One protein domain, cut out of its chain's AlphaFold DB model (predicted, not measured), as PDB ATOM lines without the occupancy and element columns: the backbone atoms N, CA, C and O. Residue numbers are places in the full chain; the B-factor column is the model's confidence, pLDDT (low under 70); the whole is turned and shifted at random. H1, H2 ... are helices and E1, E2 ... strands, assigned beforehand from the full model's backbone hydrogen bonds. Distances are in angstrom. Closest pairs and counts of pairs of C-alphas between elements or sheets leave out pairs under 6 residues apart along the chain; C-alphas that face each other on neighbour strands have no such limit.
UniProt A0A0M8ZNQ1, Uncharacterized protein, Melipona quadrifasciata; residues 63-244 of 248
ATOM      1  N   GLN A  63     -21.052   1.938  21.178       82.50
ATOM      2  CA  GLN A  63     -21.119   3.378  21.432       82.50
ATOM      3  C   GLN A  63     -22.345   3.831  22.249       82.50
ATOM      4  O   GLN A  63     -22.241   4.793  23.003       82.50
ATOM      5  N   ILE A  64     -23.498   3.170  22.104       84.31
ATOM      6  CA  ILE A  64     -24.731   3.447  22.857       84.31
ATOM      7  C   ILE A  64     -24.566   2.923  24.280       84.31
ATOM      8  O   ILE A  64     -24.749   3.686  25.230       84.31
ATOM      9  N   LEU A  65     -24.137   1.661  24.419       82.94
ATOM     10  CA  LEU A  65     -23.872   1.045  25.719       82.94
ATOM     11  C   LEU A  65     -22.861   1.867  26.520       82.94
ATOM     12  O   LEU A  65     -23.144   2.293  27.635       82.94
ATOM     13  N   ASN A  66     -21.720   2.193  25.912       81.88
ATOM     14  CA  ASN A  66     -20.670   2.975  26.560       81.88
ATOM     15  C   ASN A  66     -21.106   4.392  26.938       81.88
ATOM     16  O   ASN A  66     -20.549   4.969  27.867       81.88
ATOM     17  N   ARG A  67     -22.080   4.969  26.229       84.44
ATOM     18  CA  ARG A  67     -22.527   6.339  26.483       84.44
ATOM     19  C   ARG A  67     -23.553   6.444  27.609       84.44
ATOM     20  O   ARG A  67     -23.480   7.407  28.368       84.44
ATOM     21  N   TRP A  68     -24.514   5.524  27.685       85.81
ATOM     22  CA  TRP A  68     -25.676   5.675  28.578       85.81
ATOM     23  C   TRP A  68     -25.907   4.509  29.548       85.81
ATOM     24  O   TRP A  68     -26.693   4.668  30.477       85.81
ATOM     25  N   TYR A  69     -25.213   3.382  29.367       81.75
ATOM     26  CA  TYR A  69     -25.465   2.131  30.100       81.75
ATOM     27  C   TYR A  69     -24.229   1.579  30.824       81.75
ATOM     28  O   TYR A  69     -24.336   0.709  31.683       81.75
ATOM     29  N   ASN A  70     -23.042   2.087  30.496       78.00
ATOM     30  CA  ASN A  70     -21.786   1.712  31.131       78.00
ATOM     31  C   ASN A  70     -21.448   2.694  32.266       78.00
ATOM     32  O   ASN A  70     -20.823   3.735  32.053       78.00
ATOM     33  N   PHE A  71     -21.877   2.360  33.484       70.19
ATOM     34  CA  PHE A  71     -21.664   3.194  34.672       70.19
ATOM     35  C   PHE A  71     -20.339   2.912  35.400       70.19
ATOM     36  O   PHE A  71     -19.963   3.695  36.274       70.19
ATOM     37  N   THR A  72     -19.599   1.858  35.026       57.31
ATOM     38  CA  THR A  72     -18.365   1.421  35.707       57.31
ATOM     39  C   THR A  72     -17.207   2.419  35.593       57.31
ATOM     40  O   THR A  72     -16.330   2.393  36.450       57.31
ATOM     41  N   ASN A  73     -17.218   3.337  34.614       47.41
ATOM     42  CA  ASN A  73     -16.083   4.231  34.335       47.41
ATOM     43  C   ASN A  73     -16.341   5.756  34.379       47.41
ATOM     44  O   ASN A  73     -15.418   6.493  34.032       47.41
ATOM     45  N   GLY A  74     -17.500   6.308  34.796       48.50
ATOM     46  CA  GLY A  74     -17.545   7.790  34.807       48.50
ATOM     47  C   GLY A  74     -18.811   8.610  35.030       48.50
ATOM     48  O   GLY A  74     -18.753   9.808  34.757       48.50
ATOM     49  N   ILE A  75     -19.925   8.090  35.549       54.66
ATOM     50  CA  ILE A  75     -21.079   8.957  35.884       54.66
ATOM     51  C   ILE A  75     -21.277   9.032  37.400       54.66
ATOM     52  O   ILE A  75     -22.357   8.789  37.931       54.66
ATOM     53  N   GLY A  76     -20.213   9.405  38.120       50.84
ATOM     54  CA  GLY A  76     -20.220   9.517  39.585       50.84
ATOM     55  C   GLY A  76     -21.288  10.467  40.150       50.84
ATOM     56  O   GLY A  76     -21.664  10.351  41.309       50.84
ATOM     57  N   TRP A  77     -21.840  11.378  39.340       57.47
ATOM     58  CA  TRP A  77     -22.867  12.326  39.785       57.47
ATOM     59  C   TRP A  77     -24.295  11.763  39.799       57.47
ATOM     60  O   TRP A  77     -25.120  12.269  40.556       57.47
ATOM     61  N   TYR A  78     -24.597  10.713  39.026       60.84
ATOM     62  CA  TYR A  78     -25.917  10.064  39.066       60.84
ATOM     63  C   TYR A  78     -26.141   9.313  40.393       60.84
ATOM     64  O   TYR A  78     -27.272   9.179  40.856       60.84
ATOM     65  N   ASN A  79     -25.047   8.911  41.050       52.94
ATOM     66  CA  ASN A  79     -25.055   8.233  42.347       52.94
ATOM     67  C   ASN A  79     -25.089   9.190  43.551       52.94
ATOM     68  O   ASN A  79     -25.353   8.751  44.668       52.94
ATOM     69  N   ASN A  80     -24.903  10.499  43.346       57.19
ATOM     70  CA  ASN A  80     -24.847  11.473  44.442       57.19
ATOM     71  C   ASN A  80     -26.227  11.917  44.965       57.19
ATOM     72  O   ASN A  80     -26.281  12.799  45.817       57.19
ATOM     73  N   LYS A  81     -27.337  11.333  44.473       56.47
ATOM     74  CA  LYS A  81     -28.721  11.613  44.920       56.47
ATOM     75  C   LYS A  81     -28.997  13.120  45.083       56.47
ATOM     76  O   LYS A  81     -29.403  13.577  46.150       56.47
ATOM     77  N   ILE A  82     -28.739  13.897  44.026       63.31
ATOM     78  CA  ILE A  82     -28.865  15.365  44.034       63.31
ATOM     79  C   ILE A  82     -30.301  15.762  44.389       63.31
ATOM     80  O   ILE A  82     -31.210  15.526  43.599       63.31
ATOM     81  N   GLN A  83     -30.501  16.384  45.551       62.06
ATOM     82  CA  GLN A  83     -31.817  16.852  45.988       62.06
ATOM     83  C   GLN A  83     -32.197  18.178  45.318       62.06
ATOM     84  O   GLN A  83     -31.344  19.020  45.047       62.06
ATOM     85  N   LEU A  84     -33.500  18.394  45.113       64.81
ATOM     86  CA  LEU A  84     -34.046  19.611  44.499       64.81
ATOM     87  C   LEU A  84     -33.712  20.900  45.281       64.81
ATOM     88  O   LEU A  84     -33.641  21.979  44.696       64.81
ATOM     89  N   SER A  85     -33.517  20.788  46.599       68.81
ATOM     90  CA  SER A  85     -33.144  21.890  47.498       68.81
ATOM     91  C   SER A  85     -31.731  22.425  47.239       68.81
ATOM     92  O   SER A  85     -31.445  23.582  47.544       68.81
ATOM     93  N   ASP A  86     -30.856  21.621  46.628       76.69
ATOM     94  CA  ASP A  86     -29.511  22.026  46.235       76.69
ATOM     95  C   ASP A  86     -29.540  22.683  44.853       76.69
ATOM     96  O   ASP A  86     -29.285  22.064  43.818       76.69
ATOM     97  N   THR A  87     -29.883  23.969  44.828       77.19
ATOM     98  CA  THR A  87     -30.087  24.733  43.588       77.19
ATOM     99  C   THR A  87     -28.870  24.723  42.658       77.19
ATOM    100  O   THR A  87     -29.036  24.622  41.439       77.19
ATOM    101  N   LYS A  88     -27.646  24.770  43.199       80.19
ATOM    102  CA  LYS A  88     -26.405  24.749  42.411       80.19
ATOM    103  C   LYS A  88     -26.197  23.390  41.747       80.19
ATOM    104  O   LYS A  88     -25.936  23.328  40.541       80.19
ATOM    105  N   ASN A  89     -26.328  22.299  42.502       77.00
ATOM    106  CA  ASN A  89     -26.185  20.960  41.934       77.00
ATOM    107  C   ASN A  89     -27.363  20.593  41.027       77.00
ATOM    108  O   ASN A  89     -27.159  19.916  40.021       77.00
ATOM    109  N   TRP A  90     -28.561  21.114  41.295       78.12
ATOM    110  CA  TRP A  90     -29.719  20.979  40.419       78.12
ATOM    111  C   TRP A  90     -29.503  21.658  39.062       78.12
ATOM    112  O   TRP A  90     -29.718  21.046  38.016       78.12
ATOM    113  N   GLN A  91     -29.005  22.898  39.040       81.38
ATOM    114  CA  GLN A  91     -28.666  23.588  37.790       81.38
ATOM    115  C   GLN A  91     -27.585  22.846  36.999       81.38
ATOM    116  O   GLN A  91     -27.695  22.706  35.778       81.38
ATOM    117  N   ARG A  92     -26.561  22.331  37.691       81.12
ATOM    118  CA  ARG A  92     -25.544  21.474  37.077       81.12
ATOM    119  C   ARG A  92     -26.177  20.217  36.481       81.12
ATOM    120  O   ARG A  92     -25.936  19.932  35.316       81.12
ATOM    121  N   TYR A  93     -27.026  19.519  37.231       78.88
ATOM    122  CA  TYR A  93     -27.742  18.331  36.763       78.88
ATOM    123  C   TYR A  93     -28.568  18.610  35.502       78.88
ATOM    124  O   TYR A  93     -28.432  17.896  34.511       78.88
ATOM    125  N   LEU A  94     -29.354  19.691  35.491       81.19
ATOM    126  CA  LEU A  94     -30.109  20.096  34.304       81.19
ATOM    127  C   LEU A  94     -29.184  20.341  33.107       81.19
ATOM    128  O   LEU A  94     -29.487  19.900  32.003       81.19
ATOM    129  N   LYS A  95     -28.047  21.016  33.306       82.94
ATOM    130  CA  LYS A  95     -27.065  21.255  32.239       82.94
ATOM    131  C   LYS A  95     -26.502  19.944  31.679       82.94
ATOM    132  O   LYS A  95     -26.406  19.803  30.463       82.94
ATOM    133  N   GLU A  96     -26.169  18.994  32.546       82.25
ATOM    134  CA  GLU A  96     -25.637  17.683  32.159       82.25
ATOM    135  C   GLU A  96     -26.675  16.842  31.404       82.25
ATOM    136  O   GLU A  96     -26.379  16.327  30.326       82.25
ATOM    137  N   ILE A  97     -27.913  16.752  31.908       83.75
ATOM    138  CA  ILE A  97     -29.007  16.027  31.238       83.75
ATOM    139  C   ILE A  97     -29.250  16.588  29.840       83.75
ATOM    140  O   ILE A  97     -29.260  15.844  28.859       83.75
ATOM    141  N   ARG A  98     -29.362  17.914  29.727       83.75
ATOM    142  CA  ARG A  98     -29.588  18.581  28.441       83.75
ATOM    143  C   ARG A  98     -28.457  18.342  27.447       83.75
ATOM    144  O   ARG A  98     -28.716  18.244  26.256       83.75
ATOM    145  N   LYS A  99     -27.212  18.288  27.922       84.88
ATOM    146  CA  LYS A  99     -26.038  18.177  27.053       84.88
ATOM    147  C   LYS A  99     -25.735  16.738  26.640       84.88
ATOM    148  O   LYS A  99     -25.297  16.508  25.514       84.88
ATOM    149  N   TYR A 100     -25.920  15.779  27.543       84.56
ATOM    150  CA  TYR A 100     -25.389  14.425  27.364       84.56
ATOM    151  C   TYR A 100     -26.462  13.342  27.239       84.56
ATOM    152  O   TYR A 100     -26.216  12.338  26.557       84.56
ATOM    153  N   TRP A 101     -27.644  13.558  27.821       88.06
ATOM    154  CA  TRP A 101     -28.703  12.548  27.928       88.06
ATOM    155  C   TRP A 101     -29.870  12.776  26.976       88.06
ATOM    156  O   TRP A 101     -30.433  11.809  26.474       88.06
ATOM    157  N   ILE A 102     -30.185  14.034  26.675       91.06
ATOM    158  CA  ILE A 102     -31.236  14.388  25.722       91.06
ATOM    159  C   ILE A 102     -30.593  14.705  24.379       91.06
ATOM    160  O   ILE A 102     -29.718  15.563  24.280       91.06
ATOM    161  N   ILE A 103     -31.025  14.003  23.337       92.50
ATOM    162  CA  ILE A 103     -30.507  14.175  21.979       92.50
ATOM    163  C   ILE A 103     -31.644  14.418  20.994       92.50
ATOM    164  O   ILE A 103     -32.774  14.001  21.219       92.50
ATOM    165  N   ARG A 104     -31.332  15.040  19.858       93.75
ATOM    166  CA  ARG A 104     -32.215  15.099  18.690       93.75
ATOM    167  C   ARG A 104     -31.422  14.601  17.490       93.75
ATOM    168  O   ARG A 104     -30.345  15.121  17.209       93.75
ATOM    169  N   ARG A 105     -31.912  13.544  16.838       91.94
ATOM    170  CA  ARG A 105     -31.262  12.909  15.672       91.94
ATOM    171  C   ARG A 105     -31.984  13.197  14.355       91.94
ATOM    172  O   ARG A 105     -31.534  12.728  13.318       91.94
ATOM    173  N   PHE A 106     -33.073  13.960  14.420       95.19
ATOM    174  CA  PHE A 106     -33.878  14.315  13.264       95.19
ATOM    175  C   PHE A 106     -33.065  15.068  12.208       95.19
ATOM    176  O   PHE A 106     -32.429  16.080  12.507       95.19
ATOM    177  N   ASP A 107     -33.143  14.589  10.973       96.25
ATOM    178  CA  ASP A 107     -32.636  15.251   9.779       96.25
ATOM    179  C   ASP A 107     -33.809  15.510   8.833       96.25
ATOM    180  O   ASP A 107     -34.386  14.576   8.271       96.25
ATOM    181  N   SER A 108     -34.147  16.786   8.633       95.06
ATOM    182  CA  SER A 108     -35.269  17.207   7.789       95.06
ATOM    183  C   SER A 108     -35.083  16.865   6.310       95.06
ATOM    184  O   SER A 108     -36.040  16.943   5.544       95.06
ATOM    185  N   LYS A 109     -33.861  16.517   5.883       97.06
ATOM    186  CA  LYS A 109     -33.566  16.078   4.513       97.06
ATOM    187  C   LYS A 109     -33.847  14.591   4.304       97.06
ATOM    188  O   LYS A 109     -33.811  14.125   3.167       97.06
ATOM    189  N   LYS A 110     -34.097  13.839   5.378       95.75
ATOM    190  CA  LYS A 110     -34.374  12.404   5.344       95.75
ATOM    191  C   LYS A 110     -35.833  12.143   5.696       95.75
ATOM    192  O   LYS A 110     -36.404  12.785   6.572       95.75
ATOM    193  N   SER A 111     -36.421  11.151   5.041       95.69
ATOM    194  CA  SER A 111     -37.727  10.622   5.433       95.69
ATOM    195  C   SER A 111     -37.642   9.878   6.769       95.69
ATOM    196  O   SER A 111     -36.559   9.507   7.228       95.69
ATOM    197  N   TYR A 112     -38.796   9.629   7.385       96.38
ATOM    198  CA  TYR A 112     -38.894   8.681   8.491       96.38
ATOM    199  C   TYR A 112     -38.456   7.285   8.038       96.38
ATOM    200  O   TYR A 112     -38.852   6.830   6.964       96.38
ATOM    201  N   ASN A 113     -37.694   6.589   8.877       97.06
ATOM    202  CA  ASN A 113     -37.255   5.217   8.633       97.06
ATOM    203  C   ASN A 113     -38.178   4.228   9.366       97.06
ATOM    204  O   ASN A 113     -37.807   3.615  10.367       97.06
ATOM    205  N   LEU A 114     -39.429   4.149   8.908       96.50
ATOM    206  CA  LEU A 114     -40.452   3.270   9.484       96.50
ATOM    207  C   LEU A 114     -40.453   1.914   8.770       96.50
ATOM    208  O   LEU A 114     -40.331   1.866   7.548       96.50
ATOM    209  N   LYS A 115     -40.668   0.828   9.516       95.75
ATOM    210  CA  LYS A 115     -40.891  -0.521   8.976       95.75
ATOM    211  C   LYS A 115     -42.182  -0.567   8.154       95.75
ATOM    212  O   LYS A 115     -42.209  -1.187   7.098       95.75
ATOM    213  N   ASN A 116     -43.240   0.107   8.612       93.75
ATOM    214  CA  ASN A 116     -44.561   0.096   7.974       93.75
ATOM    215  C   ASN A 116     -45.100   1.514   7.690       93.75
ATOM    216  O   ASN A 116     -46.154   1.884   8.206       93.75
ATOM    217  N   PRO A 117     -44.452   2.323   6.830       94.31
ATOM    218  CA  PRO A 117     -44.743   3.759   6.687       94.31
ATOM    219  C   PRO A 117     -46.180   4.092   6.249       94.31
ATOM    220  O   PRO A 117     -46.636   5.224   6.441       94.31
ATOM    221  N   GLN A 118     -46.887   3.113   5.676       94.69
ATOM    222  CA  GLN A 118     -48.280   3.218   5.237       94.69
ATOM    223  C   GLN A 118     -49.276   3.236   6.404       94.69
ATOM    224  O   GLN A 118     -50.390   3.744   6.260       94.69
ATOM    225  N   ILE A 119     -48.887   2.709   7.569       95.19
ATOM    226  CA  ILE A 119     -49.701   2.778   8.779       95.19
ATOM    227  C   ILE A 119     -49.719   4.235   9.246       95.19
ATOM    228  O   ILE A 119     -48.680   4.857   9.485       95.19
ATOM    229  N   LYS A 120     -50.926   4.800   9.347       94.31
ATOM    230  CA  LYS A 120     -51.127   6.175   9.824       94.31
ATOM    231  C   LYS A 120     -51.088   6.255  11.344       94.31
ATOM    232  O   LYS A 120     -50.496   7.179  11.888       94.31
ATOM    233  N   ASP A 121     -51.708   5.293  12.017       95.38
ATOM    234  CA  ASP A 121     -51.824   5.276  13.468       95.38
ATOM    235  C   ASP A 121     -51.404   3.917  14.026       95.38
ATOM    236  O   ASP A 121     -51.991   2.889  13.698       95.38
ATOM    237  N   TYR A 122     -50.374   3.935  14.867       95.50
ATOM    238  CA  TYR A 122     -49.841   2.755  15.543       95.50
ATOM    239  C   TYR A 122     -50.416   2.600  16.957       95.50
ATOM    240  O   TYR A 122     -50.263   1.544  17.561       95.50
ATOM    241  N   SER A 123     -51.121   3.609  17.475       94.50
ATOM    242  CA  SER A 123     -51.542   3.726  18.880       94.50
ATOM    243  C   SER A 123     -52.665   2.773  19.315       94.50
ATOM    244  O   SER A 123     -53.127   2.828  20.458       94.50
ATOM    245  N   MET A 124     -53.156   1.937  18.394       93.25
ATOM    246  CA  MET A 124     -54.340   1.090  18.583       93.25
ATOM    247  C   MET A 124     -55.591   1.899  18.984       93.25
ATOM    248  O   MET A 124     -56.404   1.447  19.783       93.25
ATOM    249  N   GLY A 125     -55.744   3.106  18.425       92.50
ATOM    250  CA  GLY A 125     -56.915   3.968  18.611       92.50
ATOM    251  C   GLY A 125     -56.769   5.053  19.683       92.50
ATOM    252  O   GLY A 125     -57.624   5.934  19.763       92.50
ATOM    253  N   GLN A 126     -55.685   5.064  20.463       93.62
ATOM    254  CA  GLN A 126     -55.460   6.097  21.485       93.62
ATOM    255  C   GLN A 126     -55.273   7.496  20.876       93.62
ATOM    256  O   GLN A 126     -55.749   8.480  21.443       93.62
ATOM    257  N   THR A 127     -54.671   7.605  19.686       94.19
ATOM    258  CA  THR A 127     -54.544   8.876  18.955       94.19
ATOM    259  C   THR A 127     -55.915   9.501  18.680       94.19
ATOM    260  O   THR A 127     -56.048  10.724  18.722       94.19
ATOM    261  N   ASN A 128     -56.958   8.704  18.419       94.12
ATOM    262  CA  ASN A 128     -58.301   9.242  18.169       94.12
ATOM    263  C   ASN A 128     -58.897   9.863  19.436       94.12
ATOM    264  O   ASN A 128     -59.430  10.967  19.375       94.12
ATOM    265  N   VAL A 129     -58.721   9.206  20.586       96.25
ATOM    266  CA  VAL A 129     -59.161   9.727  21.891       96.25
ATOM    267  C   VAL A 129     -58.447  11.042  22.219       96.25
ATOM    268  O   VAL A 129     -59.081  12.015  22.623       96.25
ATOM    269  N   ILE A 130     -57.130  11.113  21.984       93.81
ATOM    270  CA  ILE A 130     -56.346  12.344  22.182       93.81
ATOM    271  C   ILE A 130     -56.860  13.469  21.275       93.81
ATOM    272  O   ILE A 130     -57.032  14.601  21.728       93.81
ATOM    273  N   GLN A 131     -57.116  13.168  20.001       93.44
ATOM    274  CA  GLN A 131     -57.649  14.135  19.043       93.44
ATOM    275  C   GLN A 131     -59.032  14.650  19.446       93.44
ATOM    276  O   GLN A 131     -59.280  15.847  19.321       93.44
ATOM    277  N   GLU A 132     -59.908  13.793  19.961       96.00
ATOM    278  CA  GLU A 132     -61.229  14.191  20.446       96.00
ATOM    279  C   GLU A 132     -61.123  15.125  21.660       96.00
ATOM    280  O   GLU A 132     -61.610  16.258  21.621       96.00
ATOM    281  N   ILE A 133     -60.398  14.698  22.701       96.88
ATOM    282  CA  ILE A 133     -60.227  15.461  23.948       96.88
ATOM    283  C   ILE A 133     -59.574  16.821  23.678       96.88
ATOM    284  O   ILE A 133     -59.995  17.846  24.215       96.88
ATOM    285  N   LEU A 134     -58.547  16.845  22.826       95.69
ATOM    286  CA  LEU A 134     -57.786  18.055  22.513       95.69
ATOM    287  C   LEU A 134     -58.319  18.801  21.289       95.69
ATOM    288  O   LEU A 134     -57.651  19.716  20.805       95.69
ATOM    289  N   LYS A 135     -59.502  18.433  20.783       96.50
ATOM    290  CA  LYS A 135     -60.175  19.089  19.651       96.50
ATOM    291  C   LYS A 135     -59.252  19.277  18.440       96.50
ATOM    292  O   LYS A 135     -59.144  20.370  17.887       96.50
ATOM    293  N   ASN A 136     -58.558  18.211  18.047       94.44
ATOM    294  CA  ASN A 136     -57.600  18.180  16.939       94.44
ATOM    295  C   ASN A 136     -56.484  19.233  17.047       94.44
ATOM    296  O   ASN A 136     -56.011  19.747  16.027       94.44
ATOM    297  N   LYS A 137     -56.048  19.559  18.274       95.94
ATOM    298  CA  LYS A 137     -54.943  20.491  18.516       95.94
ATOM    299  C   LYS A 137     -53.740  20.155  17.631       95.94
ATOM    300  O   LYS A 137     -53.264  19.021  17.595       95.94
ATOM    301  N   LYS A 138     -53.226  21.178  16.953       96.56
ATOM    302  CA  LYS A 138     -51.986  21.134  16.171       96.56
ATOM    303  C   LYS A 138     -50.836  21.750  16.961       96.56
ATOM    304  O   LYS A 138     -51.080  22.520  17.895       96.56
ATOM    305  N   ASN A 139     -49.606  21.433  16.563       95.69
ATOM    306  CA  ASN A 139     -48.381  22.018  17.114       95.69
ATOM    307  C   ASN A 139     -48.304  21.896  18.648       95.69
ATOM    308  O   ASN A 139     -47.978  22.853  19.352       95.69
ATOM    309  N   GLY A 140     -48.716  20.742  19.179       94.44
ATOM    310  CA  GLY A 140     -48.591  20.433  20.599       94.44
ATOM    311  C   GLY A 140     -47.204  19.901  20.955       94.44
ATOM    312  O   GLY A 140     -46.295  19.870  20.127       94.44
ATOM    313  N   PHE A 141     -47.069  19.467  22.206       94.75
ATOM    314  CA  PHE A 141     -45.875  18.790  22.689       94.75
ATOM    315  C   PHE A 141     -46.270  17.521  23.436       94.75
ATOM    316  O   PHE A 141     -47.085  17.589  24.358       94.75
ATOM    317  N   PHE A 142     -45.719  16.375  23.039       95.38
ATOM    318  CA  PHE A 142     -45.957  15.102  23.719       95.38
ATOM    319  C   PHE A 142     -44.741  14.666  24.536       95.38
ATOM    320  O   PHE A 142     -43.602  15.034  24.249       95.38
ATOM    321  N   VAL A 143     -44.987  13.812  25.527       94.25
ATOM    322  CA  VAL A 143     -43.943  13.002  26.153       94.25
ATOM    323  C   VAL A 143     -44.418  11.558  26.172       94.25
ATOM    324  O   VAL A 143     -45.460  11.261  26.751       94.25
ATOM    325  N   GLU A 144     -43.668  10.674  25.520       94.94
ATOM    326  CA  GLU A 144     -43.959   9.241  25.462       94.94
ATOM    327  C   GLU A 144     -42.953   8.489  26.329       94.94
ATOM    328  O   GLU A 144     -41.747   8.537  26.083       94.94
ATOM    329  N   CYS A 145     -43.455   7.824  27.368       92.25
ATOM    330  CA  CYS A 145     -42.649   7.040  28.300       92.25
ATOM    331  C   CYS A 145     -42.806   5.559  27.971       92.25
ATOM    332  O   CYS A 145     -43.932   5.068  27.968       92.25
ATOM    333  N   GLY A 146     -41.694   4.867  27.714       92.00
ATOM    334  CA  GLY A 146     -41.728   3.529  27.122       92.00
ATOM    335  C   GLY A 146     -41.978   3.613  25.618       92.00
ATOM    336  O   GLY A 146     -42.909   2.999  25.104       92.00
ATOM    337  N   ALA A 147     -41.186   4.437  24.928       95.62
ATOM    338  CA  ALA A 147     -41.314   4.666  23.490       95.62
ATOM    339  C   ALA A 147     -40.914   3.450  22.632       95.62
ATOM    340  O   ALA A 147     -41.130   3.467  21.417       95.62
ATOM    341  N   TYR A 148     -40.360   2.401  23.249       94.56
ATOM    342  CA  TYR A 148     -39.978   1.155  22.599       94.56
ATOM    343  C   TYR A 148     -39.047   1.421  21.399       94.56
ATOM    344  O   TYR A 148     -38.115   2.216  21.505       94.56
ATOM    345  N   ASP A 149     -39.277   0.786  20.250       94.81
ATOM    346  CA  ASP A 149     -38.503   0.986  19.017       94.81
ATOM    347  C   ASP A 149     -38.840   2.294  18.268       94.81
ATOM    348  O   ASP A 149     -38.402   2.489  17.131       94.81
ATOM    349  N   GLY A 150     -39.640   3.186  18.865       96.25
ATOM    350  CA  GLY A 150     -40.044   4.467  18.283       96.25
ATOM    351  C   GLY A 150     -41.104   4.379  17.181       96.25
ATOM    352  O   GLY A 150     -41.412   5.398  16.555       96.25
ATOM    353  N   GLU A 151     -41.666   3.197  16.920       96.75
ATOM    354  CA  GLU A 151     -42.666   2.974  15.871       96.75
ATOM    355  C   GLU A 151     -43.791   2.048  16.339       96.75
ATOM    356  O   GLU A 151     -44.967   2.420  16.318       96.75
ATOM    357  N   THR A 152     -43.437   0.835  16.753       95.00
ATOM    358  CA  THR A 152     -44.370  -0.218  17.130       95.00
ATOM    359  C   THR A 152     -45.197   0.243  18.321       95.00
ATOM    360  O   THR A 152     -44.667   0.516  19.392       95.00
ATOM    361  N   ARG A 153     -46.522   0.307  18.135       94.88
ATOM    362  CA  ARG A 153     -47.482   0.782  19.144       94.88
ATOM    363  C   ARG A 153     -47.270   2.226  19.623       94.88
ATOM    364  O   ARG A 153     -47.816   2.588  20.659       94.88
ATOM    365  N   SER A 154     -46.536   3.060  18.877       97.25
ATOM    366  CA  SER A 154     -46.305   4.448  19.293       97.25
ATOM    367  C   SER A 154     -47.613   5.239  19.335       97.25
ATOM    368  O   SER A 154     -48.359   5.311  18.353       97.25
ATOM    369  N   ASN A 155     -47.849   5.887  20.473       96.25
ATOM    370  CA  ASN A 155     -49.012   6.737  20.714       96.25
ATOM    371  C   ASN A 155     -48.846   8.145  20.139       96.25
ATOM    372  O   ASN A 155     -49.813   8.896  20.026       96.25
ATOM    373  N   THR A 156     -47.615   8.526  19.793       97.62
ATOM    374  CA  THR A 156     -47.280   9.910  19.435       97.62
ATOM    375  C   THR A 156     -46.871  10.085  17.981       97.62
ATOM    376  O   THR A 156     -46.946  11.198  17.465       97.62
ATOM    377  N   LEU A 157     -46.518   9.000  17.280       97.88
ATOM    378  CA  LEU A 157     -46.061   9.054  15.888       97.88
ATOM    379  C   LEU A 157     -47.076   9.725  14.953       97.88
ATOM    380  O   LEU A 157     -46.699  10.489  14.066       97.88
ATOM    381  N   ALA A 158     -48.370   9.472  15.155       97.19
ATOM    382  CA  ALA A 158     -49.426  10.095  14.362       97.19
ATOM    383  C   ALA A 158     -49.584  11.596  14.674       97.19
ATOM    384  O   ALA A 158     -49.767  12.404  13.760       97.19
ATOM    385  N   LEU A 159     -49.463  11.985  15.950       97.75
ATOM    386  CA  LEU A 159     -49.493  13.389  16.377       97.75
ATOM    387  C   LEU A 159     -48.316  14.163  15.757       97.75
ATOM    388  O   LEU A 159     -48.493  15.263  15.232       97.75
ATOM    389  N   GLU A 160     -47.133  13.555  15.754       97.31
ATOM    390  CA  GLU A 160     -45.918  14.103  15.150       97.31
ATOM    391  C   GLU A 160     -46.069  14.275  13.630       97.31
ATOM    392  O   GLU A 160     -45.950  15.383  13.106       97.31
ATOM    393  N   ARG A 161     -46.420  13.196  12.913       95.94
ATOM    394  CA  ARG A 161     -46.486  13.179  11.440       95.94
ATOM    395  C   ARG A 161     -47.590  14.060  10.858       95.94
ATOM    396  O   ARG A 161     -47.404  14.613   9.777       95.94
ATOM    397  N   TYR A 162     -48.743  14.153  11.524       96.12
ATOM    398  CA  TYR A 162     -49.959  14.714  10.914       96.12
ATOM    399  C   TYR A 162     -50.547  15.910  11.661       96.12
ATOM    400  O   TYR A 162     -51.363  16.658  11.103       96.12
ATOM    401  N   LEU A 163     -50.171  16.107  12.926       95.88
ATOM    402  CA  LEU A 163     -50.626  17.245  13.721       95.88
ATOM    403  C   LEU A 163     -49.508  18.263  14.000       95.88
ATOM    404  O   LEU A 163     -49.789  19.290  14.617       95.88
ATOM    405  N   GLY A 164     -48.277  18.009  13.544       95.88
ATOM    406  CA  GLY A 164     -47.137  18.915  13.721       95.88
ATOM    407  C   GLY A 164     -46.645  18.997  15.164       95.88
ATOM    408  O   GLY A 164     -46.061  20.002  15.555       95.88
ATOM    409  N   TRP A 165     -46.942  17.986  15.985       96.75
ATOM    410  CA  TRP A 165     -46.478  17.968  17.367       96.75
ATOM    411  C   TRP A 165     -44.972  17.703  17.421       96.75
ATOM    412  O   TRP A 165     -44.471  16.840  16.709       96.75
ATOM    413  N   ASP A 166     -44.280  18.429  18.295       95.12
ATOM    414  CA  ASP A 166     -42.922  18.085  18.731       95.12
ATOM    415  C   ASP A 166     -43.035  17.225  20.002       95.12
ATOM    416  O   ASP A 166     -44.119  17.084  20.583       95.12
ATOM    417  N   GLY A 167     -41.944  16.647  20.484       95.31
ATOM    418  CA  GLY A 167     -42.033  15.876  21.715       95.31
ATOM    419  C   GLY A 167     -40.757  15.208  22.164       95.31
ATOM    420  O   GLY A 167     -39.688  15.379  21.580       95.31
ATOM    421  N   LEU A 168     -40.885  14.452  23.246       95.75
ATOM    422  CA  LEU A 168     -39.806  13.685  23.846       95.75
ATOM    423  C   LEU A 168     -40.193  12.207  23.933       95.75
ATOM    424  O   LEU A 168     -41.220  11.863  24.515       95.75
ATOM    425  N   LEU A 169     -39.330  11.349  23.399       96.75
ATOM    426  CA  LEU A 169     -39.407   9.901  23.513       96.75
ATOM    427  C   LEU A 169     -38.421   9.421  24.584       96.75
ATOM    428  O   LEU A 169     -37.229   9.742  24.546       96.75
ATOM    429  N   ILE A 170     -38.932   8.663  25.546       95.19
ATOM    430  CA  ILE A 170     -38.188   8.144  26.692       95.19
ATOM    431  C   ILE A 170     -38.201   6.619  26.602       95.19
ATOM    432  O   ILE A 170     -39.272   6.009  26.648       95.19
ATOM    433  N   GLU A 171     -37.025   6.006  26.507       93.50
ATOM    434  CA  GLU A 171     -36.875   4.550  26.511       93.50
ATOM    435  C   GLU A 171     -35.633   4.161  27.309       93.50
ATOM    436  O   GLU A 171     -34.570   4.756  27.149       93.50
ATOM    437  N   ALA A 172     -35.788   3.188  28.203       90.00
ATOM    438  CA  ALA A 172     -34.715   2.728  29.065       90.00
ATOM    439  C   ALA A 172     -33.967   1.547  28.450       90.00
ATOM    440  O   ALA A 172     -32.758   1.462  28.613       90.00
ATOM    441  N   ASP A 173     -34.643   0.659  27.730       87.50
ATOM    442  CA  ASP A 173     -34.026  -0.520  27.139       87.50
ATOM    443  C   ASP A 173     -33.041  -0.124  26.015       87.50
ATOM    444  O   ASP A 173     -33.439   0.553  25.063       87.50
ATOM    445  N   PRO A 174     -31.756  -0.520  26.086       86.69
ATOM    446  CA  PRO A 174     -30.743  -0.102  25.119       86.69
ATOM    447  C   PRO A 174     -30.974  -0.633  23.700       86.69
ATOM    448  O   PRO A 174     -30.568   0.034  22.746       86.69
ATOM    449  N   ILE A 175     -31.620  -1.794  23.536       86.25
ATOM    450  CA  ILE A 175     -31.955  -2.343  22.212       86.25
ATOM    451  C   ILE A 175     -33.062  -1.485  21.602       86.25
ATOM    452  O   ILE A 175     -32.903  -0.942  20.508       86.25
ATOM    453  N   ASN A 176     -34.153  -1.276  22.337       90.69
ATOM    454  CA  ASN A 176     -35.263  -0.443  21.882       90.69
ATOM    455  C   ASN A 176     -34.815   0.998  21.605       90.69
ATOM    456  O   ASN A 176     -35.134   1.554  20.553       90.69
ATOM    457  N   PHE A 177     -34.003   1.577  22.494       92.50
ATOM    458  CA  PHE A 177     -33.453   2.915  22.313       92.50
ATOM    459  C   PHE A 177     -32.567   3.007  21.063       92.50
ATOM    460  O   PHE A 177     -32.704   3.953  20.285       92.50
ATOM    461  N   SER A 178     -31.699   2.015  20.827       91.50
ATOM    462  CA  SER A 178     -30.896   1.928  19.600       91.50
ATOM    463  C   SER A 178     -31.782   1.908  18.354       91.50
ATOM    464  O   SER A 178     -31.559   2.679  17.419       91.50
ATOM    465  N   ASN A 179     -32.841   1.104  18.374       92.19
ATOM    466  CA  ASN A 179     -33.742   0.947  17.235       92.19
ATOM    467  C   ASN A 179     -34.554   2.216  16.978       92.19
ATOM    468  O   ASN A 179     -34.743   2.617  15.828       92.19
ATOM    469  N   MET A 180     -34.961   2.901  18.047       95.12
ATOM    470  CA  MET A 180     -35.620   4.200  17.986       95.12
ATOM    471  C   MET A 180     -34.715   5.287  17.393       95.12
ATOM    472  O   MET A 180     -35.188   6.119  16.613       95.12
ATOM    473  N   MET A 181     -33.415   5.294  17.716       94.31
ATOM    474  CA  MET A 181     -32.466   6.272  17.163       94.31
ATOM    475  C   MET A 181     -32.394   6.223  15.634       94.31
ATOM    476  O   MET A 181     -32.176   7.261  15.002       94.31
ATOM    477  N   ASP A 182     -32.609   5.050  15.042       94.06
ATOM    478  CA  ASP A 182     -32.515   4.845  13.599       94.06
ATOM    479  C   ASP A 182     -33.816   5.205  12.854       94.06
ATOM    480  O   ASP A 182     -33.828   5.214  11.623       94.06
ATOM    481  N   LYS A 183     -34.902   5.574  13.557       96.06
ATOM    482  CA  LYS A 183     -36.210   5.914  12.956       96.06
ATOM    483  C   LYS A 183     -36.290   7.291  12.305       96.06
ATOM    484  O   LYS A 183     -37.251   7.558  11.581       96.06
ATOM    485  N   ASN A 184     -35.321   8.171  12.563       97.12
ATOM    486  CA  ASN A 184     -35.372   9.580  12.158       97.12
ATOM    487  C   ASN A 184     -36.678  10.280  12.605       97.12
ATOM    488  O   ASN A 184     -37.273  11.053  11.857       97.12
ATOM    489  N   ARG A 185     -37.151   9.978  13.824       97.50
ATOM    490  CA  ARG A 185     -38.290  10.675  14.444       97.50
ATOM    491  C   ARG A 185     -37.961  12.154  14.632       97.50
ATOM    492  O   ARG A 185     -36.860  12.489  15.076       97.50
ATOM    493  N   ASN A 186     -38.924  13.031  14.357       96.25
ATOM    494  CA  ASN A 186     -38.832  14.457  14.645       96.25
ATOM    495  C   ASN A 186     -39.168  14.737  16.117       96.25
ATOM    496  O   ASN A 186     -40.116  15.451  16.428       96.25
ATOM    497  N   ALA A 187     -38.381  14.148  17.015       96.31
ATOM    498  CA  ALA A 187     -38.552  14.252  18.456       96.31
ATOM    499  C   ALA A 187     -37.191  14.269  19.166       96.31
ATOM    500  O   ALA A 187     -36.164  13.838  18.624       96.31
ATOM    501  N   TYR A 188     -37.186  14.749  20.403       96.50
ATOM    502  CA  TYR A 188     -36.084  14.538  21.333       96.50
ATOM    503  C   TYR A 188     -36.116  13.095  21.847       96.50
ATOM    504  O   TYR A 188     -37.189  12.522  22.019       96.50
ATOM    505  N   LEU A 189     -34.952  12.516  22.125       95.62
ATOM    506  CA  LEU A 189     -34.791  11.151  22.625       95.62
ATOM    507  C   LEU A 189     -33.980  11.175  23.925       95.62
ATOM    508  O   LEU A 189     -33.016  11.941  24.028       95.62
ATOM    509  N   THR A 190     -34.319  10.316  24.884       94.06
ATOM    510  CA  THR A 190     -33.506  10.092  26.091       94.06
ATOM    511  C   THR A 190     -33.470   8.618  26.492       94.06
ATOM    512  O   THR A 190     -34.508   7.958  26.553       94.06
ATOM    513  N   ALA A 191     -32.259   8.126  26.768       92.19
ATOM    514  CA  ALA A 191     -31.955   6.756  27.190       92.19
ATOM    515  C   ALA A 191     -32.073   6.616  28.719       92.19
ATOM    516  O   ALA A 191     -31.112   6.281  29.412       92.19
ATOM    517  N   THR A 192     -33.214   7.019  29.275       90.50
ATOM    518  CA  THR A 192     -33.425   7.103  30.728       90.50
ATOM    519  C   THR A 192     -34.776   6.532  31.112       90.50
ATOM    520  O   THR A 192     -35.732   6.681  30.362       90.50
ATOM    521  N   CYS A 193     -34.909   6.010  32.327       88.38
ATOM    522  CA  CYS A 193     -36.214   5.824  32.966       88.38
ATOM    523  C   CYS A 193     -36.698   7.111  33.648       88.38
ATOM    524  O   CYS A 193     -35.932   8.049  33.898       88.38
ATOM    525  N   LEU A 194     -37.984   7.143  33.997       87.50
ATOM    526  CA  LEU A 194     -38.531   8.163  34.885       87.50
ATOM    527  C   LEU A 194     -38.402   7.726  36.343       87.50
ATOM    528  O   LEU A 194     -38.827   6.639  36.724       87.50
ATOM    529  N   SER A 195     -37.822   8.599  37.163       83.88
ATOM    530  CA  SER A 195     -37.714   8.412  38.606       83.88
ATOM    531  C   SER A 195     -38.974   8.912  39.308       83.88
ATOM    532  O   SER A 195     -39.436  10.027  39.055       83.88
ATOM    533  N   THR A 196     -39.486   8.123  40.255       81.31
ATOM    534  CA  THR A 196     -40.507   8.562  41.224       81.31
ATOM    535  C   THR A 196     -39.916   9.420  42.345       81.31
ATOM    536  O   THR A 196     -40.650  10.045  43.108       81.31
ATOM    537  N   LYS A 197     -38.584   9.471  42.451       81.31
ATOM    538  CA  LYS A 197     -37.853  10.259  43.446       81.31
ATOM    539  C   LYS A 197     -37.528  11.646  42.876       81.31
ATOM    540  O   LYS A 197     -37.250  11.748  41.681       81.31
ATOM    541  N   PRO A 198     -37.467  12.706  43.705       75.00
ATOM    542  CA  PRO A 198     -37.144  14.072  43.272       75.00
ATOM    543  C   PRO A 198     -35.655  14.278  42.944       75.00
ATOM    544  O   PRO A 198     -35.123  15.374  43.101       75.00
ATOM    545  N   TYR A 199     -34.964  13.214  42.540       73.81
ATOM    546  CA  TYR A 199     -33.536  13.187  42.268       73.81
ATOM    547  C   TYR A 199     -33.196  12.093  41.245       73.81
ATOM    548  O   TYR A 199     -33.908  11.082  41.163       73.81
ATOM    549  N   PRO A 200     -32.117  12.277  40.459       78.06
ATOM    550  CA  PRO A 200     -31.598  11.232  39.588       78.06
ATOM    551  C   PRO A 200     -31.089  10.038  40.397       78.06
ATOM    552  O   PRO A 200     -30.539  10.202  41.489       78.06
ATOM    553  N   SER A 201     -31.251   8.839  39.852       78.56
ATOM    554  CA  SER A 201     -30.728   7.608  40.446       78.56
ATOM    555  C   SER A 201     -30.363   6.598  39.375       78.56
ATOM    556  O   SER A 201     -31.019   6.546  38.338       78.56
ATOM    557  N   VAL A 202     -29.372   5.763  39.654       79.50
ATOM    558  CA  VAL A 202     -29.106   4.554  38.876       79.50
ATOM    559  C   VAL A 202     -29.897   3.405  39.496       79.50
ATOM    560  O   VAL A 202     -29.928   3.283  40.721       79.50
ATOM    561  N   ASN A 203     -30.581   2.615  38.674       77.50
ATOM    562  CA  ASN A 203     -31.335   1.445  39.116       77.50
ATOM    563  C   ASN A 203     -31.057   0.262  38.191       77.50
ATOM    564  O   ASN A 203     -30.782   0.453  37.010       77.50
ATOM    565  N   THR A 204     -31.206  -0.951  38.710       75.75
ATOM    566  CA  THR A 204     -31.110  -2.167  37.906       75.75
ATOM    567  C   THR A 204     -32.359  -2.319  37.037       75.75
ATOM    568  O   THR A 204     -33.491  -2.107  37.491       75.75
ATOM    569  N   PHE A 205     -32.154  -2.654  35.766       75.56
ATOM    570  CA  PHE A 205     -33.225  -2.911  34.811       75.56
ATOM    571  C   PHE A 205     -33.223  -4.377  34.402       75.56
ATOM    572  O   PHE A 205     -32.195  -5.054  34.444       75.56
ATOM    573  N   LEU A 206     -34.383  -4.852  33.982       74.12
ATOM    574  CA  LEU A 206     -34.562  -6.122  33.307       74.12
ATOM    575  C   LEU A 206     -34.911  -5.820  31.849       74.12
ATOM    576  O   LEU A 206     -36.037  -5.414  31.562       74.12
ATOM    577  N   MET A 207     -33.960  -5.990  30.929       70.62
ATOM    578  CA  MET A 207     -34.242  -5.918  29.492       70.62
ATOM    579  C   MET A 207     -34.985  -7.167  29.059       70.62
ATOM    580  O   MET A 207     -34.455  -8.277  29.075       70.62
ATOM    581  N   ALA A 208     -36.222  -6.976  28.633       66.19
ATOM    582  CA  ALA A 208     -37.056  -8.071  28.180       66.19
ATOM    583  C   ALA A 208     -38.003  -7.586  27.079       66.19
ATOM    584  O   ALA A 208     -39.213  -7.787  27.138       66.19
ATOM    585  N   LYS A 209     -37.453  -6.902  26.067       70.06
ATOM    586  CA  LYS A 209     -38.206  -6.350  24.928       70.06
ATOM    587  C   LYS A 209     -39.421  -5.541  25.406       70.06
ATOM    588  O   LYS A 209     -39.262  -4.464  25.967       70.06
ATOM    589  N   ASN A 210     -40.631  -6.047  25.183       65.44
ATOM    590  CA  ASN A 210     -41.900  -5.398  25.504       65.44
ATOM    591  C   ASN A 210     -42.366  -5.598  26.961       65.44
ATOM    592  O   ASN A 210     -43.425  -5.090  27.318       65.44
ATOM    593  N   ILE A 211     -41.624  -6.347  27.780       67.38
ATOM    594  CA  ILE A 211     -41.909  -6.572  29.209       67.38
ATOM    595  C   ILE A 211     -40.781  -6.061  30.121       67.38
ATOM    596  O   ILE A 211     -40.739  -6.407  31.302       67.38
ATOM    597  N   GLY A 212     -39.862  -5.249  29.583       71.25
ATOM    598  CA  GLY A 212     -38.764  -4.684  30.361       71.25
ATOM    599  C   GLY A 212     -39.258  -3.835  31.538       71.25
ATOM    600  O   GLY A 212     -40.266  -3.132  31.433       71.25
ATOM    601  N   ARG A 213     -38.574  -3.926  32.680       77.75
ATOM    602  CA  ARG A 213     -38.999  -3.285  33.936       77.75
ATOM    603  C   ARG A 213     -37.826  -2.977  34.857       77.75
ATOM    604  O   ARG A 213     -36.770  -3.590  34.758       77.75
ATOM    605  N   LEU A 214     -38.035  -2.040  35.782       75.81
ATOM    606  CA  LEU A 214     -37.141  -1.886  36.930       75.81
ATOM    607  C   LEU A 214     -37.184  -3.157  37.777       75.81
ATOM    608  O   LEU A 214     -38.252  -3.740  37.967       75.81
ATOM    609  N   HIS A 215     -36.023  -3.556  38.277       68.75
ATOM    610  CA  HIS A 215     -35.840  -4.807  38.995       68.75
ATOM    611  C   HIS A 215     -35.035  -4.577  40.267       68.75
ATOM    612  O   HIS A 215     -34.231  -3.642  40.330       68.75
ATOM    613  N   ASN A 216     -35.253  -5.402  41.292       66.31
ATOM    614  CA  ASN A 216     -34.423  -5.295  42.486       66.31
ATOM    615  C   ASN A 216     -33.002  -5.777  42.168       66.31
ATOM    616  O   ASN A 216     -32.825  -6.724  41.394       66.31
ATOM    617  N   PRO A 217     -31.977  -5.180  42.793       58.72
ATOM    618  CA  PRO A 217     -30.623  -5.703  42.696       58.72
ATOM    619  C   PRO A 217     -30.594  -7.170  43.147       58.72
ATOM    620  O   PRO A 217     -31.070  -7.482  44.236       58.72
ATOM    621  N   HIS A 218     -30.003  -8.047  42.333       55.47
ATOM    622  CA  HIS A 218     -29.807  -9.479  42.613       55.47
ATOM    623  C   HIS A 218     -31.050 -10.378  42.626       55.47
ATOM    624  O   HIS A 218     -30.890 -11.576  42.853       55.47
ATOM    625  N   ASP A 219     -32.248  -9.871  42.327       57.59
ATOM    626  CA  ASP A 219     -33.355 -10.776  42.016       57.59
ATOM    627  C   ASP A 219     -33.015 -11.502  40.698       57.59
ATOM    628  O   ASP A 219     -32.552 -10.898  39.725       57.59
ATOM    629  N   SER A 220     -33.202 -12.816  40.654       54.12
ATOM    630  CA  SER A 220     -33.054 -13.610  39.433       54.12
ATOM    631  C   SER A 220     -34.438 -13.975  38.916       54.12
ATOM    632  O   SER A 220     -35.120 -14.795  39.527       54.12
ATOM    633  N   ASP A 221     -34.850 -13.406  37.785       58.16
ATOM    634  CA  ASP A 221     -35.879 -14.055  36.976       58.16
ATOM    635  C   ASP A 221     -35.194 -15.244  36.288       58.16
ATOM    636  O   ASP A 221     -34.291 -15.059  35.475       58.16
ATOM    637  N   GLU A 222     -35.598 -16.469  36.639       54.81
ATOM    638  CA  GLU A 222     -34.972 -17.739  36.210       54.81
ATOM    639  C   GLU A 222     -34.834 -17.870  34.674       54.81
ATOM    640  O   GLU A 222     -34.043 -18.667  34.177       54.81
ATOM    641  N   TYR A 223     -35.552 -17.032  33.916       57.34
ATOM    642  CA  TYR A 223     -35.609 -17.032  32.455       57.34
ATOM    643  C   TYR A 223     -35.095 -15.750  31.778       57.34
ATOM    644  O   TYR A 223     -35.131 -15.676  30.549       57.34
ATOM    645  N   LEU A 224     -34.638 -14.733  32.520       54.84
ATOM    646  CA  LEU A 224     -34.210 -13.453  31.941       54.84
ATOM    647  C   LEU A 224     -32.887 -12.988  32.575       54.84
ATOM    648  O   LEU A 224     -32.853 -12.707  33.773       54.84
ATOM    649  N   PRO A 225     -31.781 -12.907  31.809       53.62
ATOM    650  CA  PRO A 225     -30.497 -12.484  32.356       53.62
ATOM    651  C   PRO A 225     -30.573 -11.041  32.872       53.62
ATOM    652  O   PRO A 225     -31.187 -10.181  32.243       53.62
ATOM    653  N   ASN A 226     -29.919 -10.782  34.009       54.75
ATOM    654  CA  ASN A 226     -29.763  -9.434  34.558       54.75
ATOM    655  C   ASN A 226     -29.025  -8.524  33.570       54.75
ATOM    656  O   ASN A 226     -28.138  -8.966  32.838       54.75
ATOM    657  N   THR A 227     -29.403  -7.248  33.552       61.50
ATOM    658  CA  THR A 227     -29.025  -6.326  32.471       61.50
ATOM    659  C   THR A 227     -28.274  -5.107  32.997       61.50
ATOM    660  O   THR A 227     -28.161  -4.958  34.218       61.50
ATOM    661  N   PRO A 228     -27.693  -4.267  32.116       65.44
ATOM    662  CA  PRO A 228     -26.988  -3.069  32.541       65.44
ATOM    663  C   PRO A 228     -27.873  -2.199  33.430       65.44
ATOM    664  O   PRO A 228     -29.079  -2.071  33.203       65.44
ATOM    665  N   ASP A 229     -27.257  -1.571  34.423       73.38
ATOM    666  CA  ASP A 229     -27.926  -0.534  35.190       73.38
ATOM    667  C   ASP A 229     -28.431   0.575  34.256       73.38
ATOM    668  O   ASP A 229     -27.868   0.823  33.188       73.38
ATOM    669  N   ILE A 230     -29.500   1.258  34.659       81.12
ATOM    670  CA  ILE A 230     -30.098   2.355  33.904       81.12
ATOM    671  C   ILE A 230     -30.205   3.619  34.742       81.12
ATOM    672  O   ILE A 230     -30.471   3.610  35.946       81.12
ATOM    673  N   ALA A 231     -30.053   4.748  34.066       81.56
ATOM    674  CA  ALA A 231     -30.250   6.062  34.641       81.56
ATOM    675  C   ALA A 231     -31.742   6.424  34.686       81.56
ATOM    676  O   ALA A 231     -32.387   6.558  33.647       81.56
ATOM    677  N   CYS A 232     -32.287   6.665  35.879       84.06
ATOM    678  CA  CYS A 232     -33.609   7.264  36.053       84.06
ATOM    679  C   CYS A 232     -33.497   8.754  36.355       84.06
ATOM    680  O   CYS A 232     -32.943   9.155  37.380       84.06
ATOM    681  N   SER A 233     -34.079   9.583  35.494       80.25
ATOM    682  CA  SER A 233     -34.122  11.032  35.677       80.25
ATOM    683  C   SER A 233     -35.383  11.482  36.401       80.25
ATOM    684  O   SER A 233     -36.459  10.913  36.215       80.25
ATOM    685  N   TYR A 234     -35.272  12.548  37.197       79.44
ATOM    686  CA  TYR A 234     -36.451  13.158  37.804       79.44
ATOM    687  C   TYR A 234     -37.342  13.787  36.731       79.44
ATOM    688  O   TYR A 234     -36.854  14.508  35.855       79.44
ATOM    689  N   PHE A 235     -38.651  13.559  36.850       74.81
ATOM    690  CA  PHE A 235     -39.679  14.048  35.936       74.81
ATOM    691  C   PHE A 235     -39.463  15.519  35.544       74.81
ATOM    692  O   PHE A 235     -39.296  15.833  34.372       74.81
ATOM    693  N   SER A 236     -39.327  16.445  36.494       68.06
ATOM    694  CA  SER A 236     -39.188  17.869  36.148       68.06
ATOM    695  C   SER A 236     -37.922  18.217  35.351       68.06
ATOM    696  O   SER A 236     -37.927  19.203  34.616       68.06
ATOM    697  N   ALA A 237     -36.844  17.431  35.453       70.75
ATOM    698  CA  ALA A 237     -35.640  17.668  34.653       70.75
ATOM    699  C   ALA A 237     -35.828  17.257  33.195       70.75
ATOM    700  O   ALA A 237     -35.482  18.017  32.289       70.75
ATOM    701  N   VAL A 238     -36.428  16.087  32.981       70.12
ATOM    702  CA  VAL A 238     -36.711  15.538  31.651       70.12
ATOM    703  C   VAL A 238     -37.732  16.401  30.907       70.12
ATOM    704  O   VAL A 238     -37.618  16.620  29.708       70.12
ATOM    705  N   PHE A 239     -38.689  16.987  31.624       72.06
ATOM    706  CA  PHE A 239     -39.752  17.805  31.038       72.06
ATOM    707  C   PHE A 239     -39.354  19.271  30.817       72.06
ATOM    708  O   PHE A 239     -40.089  20.029  30.183       72.06
ATOM    709  N   SER A 240     -38.155  19.682  31.247       66.69
ATOM    710  CA  SER A 240     -37.621  21.008  30.915       66.69
ATOM    711  C   SER A 240     -37.417  21.212  29.404       66.69
ATOM    712  O   SER A 240     -37.156  22.344  28.989       66.69
ATOM    713  N   VAL A 241     -37.539  20.153  28.600       60.41
ATOM    714  CA  VAL A 241     -37.373  20.158  27.144       60.41
ATOM    715  C   VAL A 241     -38.382  21.055  26.434       60.41
ATOM    716  O   VAL A 241     -38.050  21.727  25.466       60.41
ATOM    717  N   HIS A 242     -39.606  21.160  26.949       56.28
ATOM    718  CA  HIS A 242     -40.626  21.991  26.311       56.28
ATOM    719  C   HIS A 242     -40.288  23.496  26.334       56.28
ATOM    720  O   HIS A 242     -40.740  24.248  25.476       56.28
ATOM    721  N   ARG A 243     -39.426  23.947  27.261       53.78
ATOM    722  CA  ARG A 243     -38.939  25.339  27.279       53.78
ATOM    723  C   ARG A 243     -37.856  25.631  26.227       53.78
ATOM    724  O   ARG A 243     -37.382  26.758  26.173       53.78
ATOM    725  N   PHE A 244     -37.448  24.661  25.403       52.12
ATOM    726  CA  PHE A 244     -36.373  24.855  24.420       52.12
ATOM    727  C   PHE A 244     -36.751  25.718  23.215       52.12
ATOM    728  O   PHE A 244     -35.860  26.303  22.610       52.12
TER     729      PHE A 244
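This is residues 63 to 244 of the 248 residues of an uncharacterized protein of Melipona quadrifasciata (UniProt A0A0M8ZNQ1). A twisted sheet of four strands, E1, E4, E3 and E2, stands in the middle with H6 along one face; a small sheet of E5, E7 and E6 lies beyond the end of the larger one, where E4 runs on into E5 at 75 degrees. H3 and H4 lie farthest out, H2 leads straight into E1, and long loops make up much of the rest. The 182 printed residues include six named helices and seven named strands in the order H1 H2 E1 H3 E2 H4 E3 H5 E4 E5 E6 E7 H6; the class is mixed, helices and strands, with under half of the residues in named elements. The larger sheet, in the order E1 E4 E3 E2, is mixed, while in the smaller one E7 and E6 are antiparallel. The whole is compact and rounded, with a radius of gyration of the C-alphas of 17.0 A and spans of 43 by 43 by 33 A.

H1, residues 63 to 68, begins with C-alpha 63 at (-21.119, 3.378, 21.432). After residues 69 to 86 comes H2, residues 87 to 101, the longest helix at 19.9 A, and then E1, residues 102 to 104. Residues 105 to 125 hold no named element. H3 is residues 126 to 133, and E2, residues 141 to 145, is 13.4 A long. H4 is residues 157 to 163; E3, residues 166 to 170, is 13.6 A long, with C-alpha 170 at (-38.188, 8.144, 26.692). H5 is residues 174 to 181, E4 is residues 188 to 190 and E5 is residues 193 to 195. E6, residues 201 to 206, is 15.9 A long and E7, residues 229 to 234, is 16.3 A long. H6, residues 235 to 244, is 16.1 A long and ends with C-alpha 244 at (-36.373, 24.855, 24.420).

In the larger sheet E3 is parallel to E2, with N 144 and O 168 2.9 A apart, and E4 is parallel to E3, with N 188 and O 167 2.8 A apart. E1 is antiparallel to E4, with N 189 and O 103 2.8 A apart; these three pairs are within hydrogen-bond range. E2, H4, E3 and E3, H5, E4 are strand-helix-strand units, two parallel neighbour strands with a helix between, each with a right-handed crossover. H6 is on this sheet at a height over the sheet of 8.9 A; it lies over E3 and runs along the strands, at 23 degrees to E3 on the local plane. H2, H4 and H5 only graze the sheet, H4 with residues 157 to 160 and H5 with residues 177 to 181. H6 only grazes the smaller sheet, its closest C-alphas to E5 being those of Phe 235 and Leu 194, 6.1 A apart. There E6 and E7 form a hairpin, with N 203 and O 230 within hydrogen-bond range at 2.9 A; E5 and E7 meet only at a point, C-alphas 193 and 232 facing each other at 4.3 A. H2, with residues 94 to 97 alone, only just touches H6, with 3 pairs of C-alphas within 8 A; the closest are those of Leu 94 and Ala 237, 6.1 A apart. H1 only just touches H5, also with 3 such pairs, about perpendicular at 74 degrees; the closest C-alphas are those of Leu 65 and Pro 174, 7.0 A apart. H3 and H4 are close but not clearly touching, the closest C-alphas being those of Thr 127 and Ala 158 at 7.0 A, and H3 is apart from H6. In H1 to H5 every O i to N i+4 pair is within hydrogen-bond range; in H6 2 of 6 are, beside 5 of 7 O i to N i+3 pairs.

The two C-alphas farthest apart are those of Asp 86 and Gln 118, at 48.9 A. The printed part has no cut. The long links are H1 to H2, E1 to H3, E2 to H4 and E6 to E7. The mean pLDDT of the printed part is 82.8, with 37 residues under 70, among them residues 72 to 85, 215 to 228 and 240 to 244.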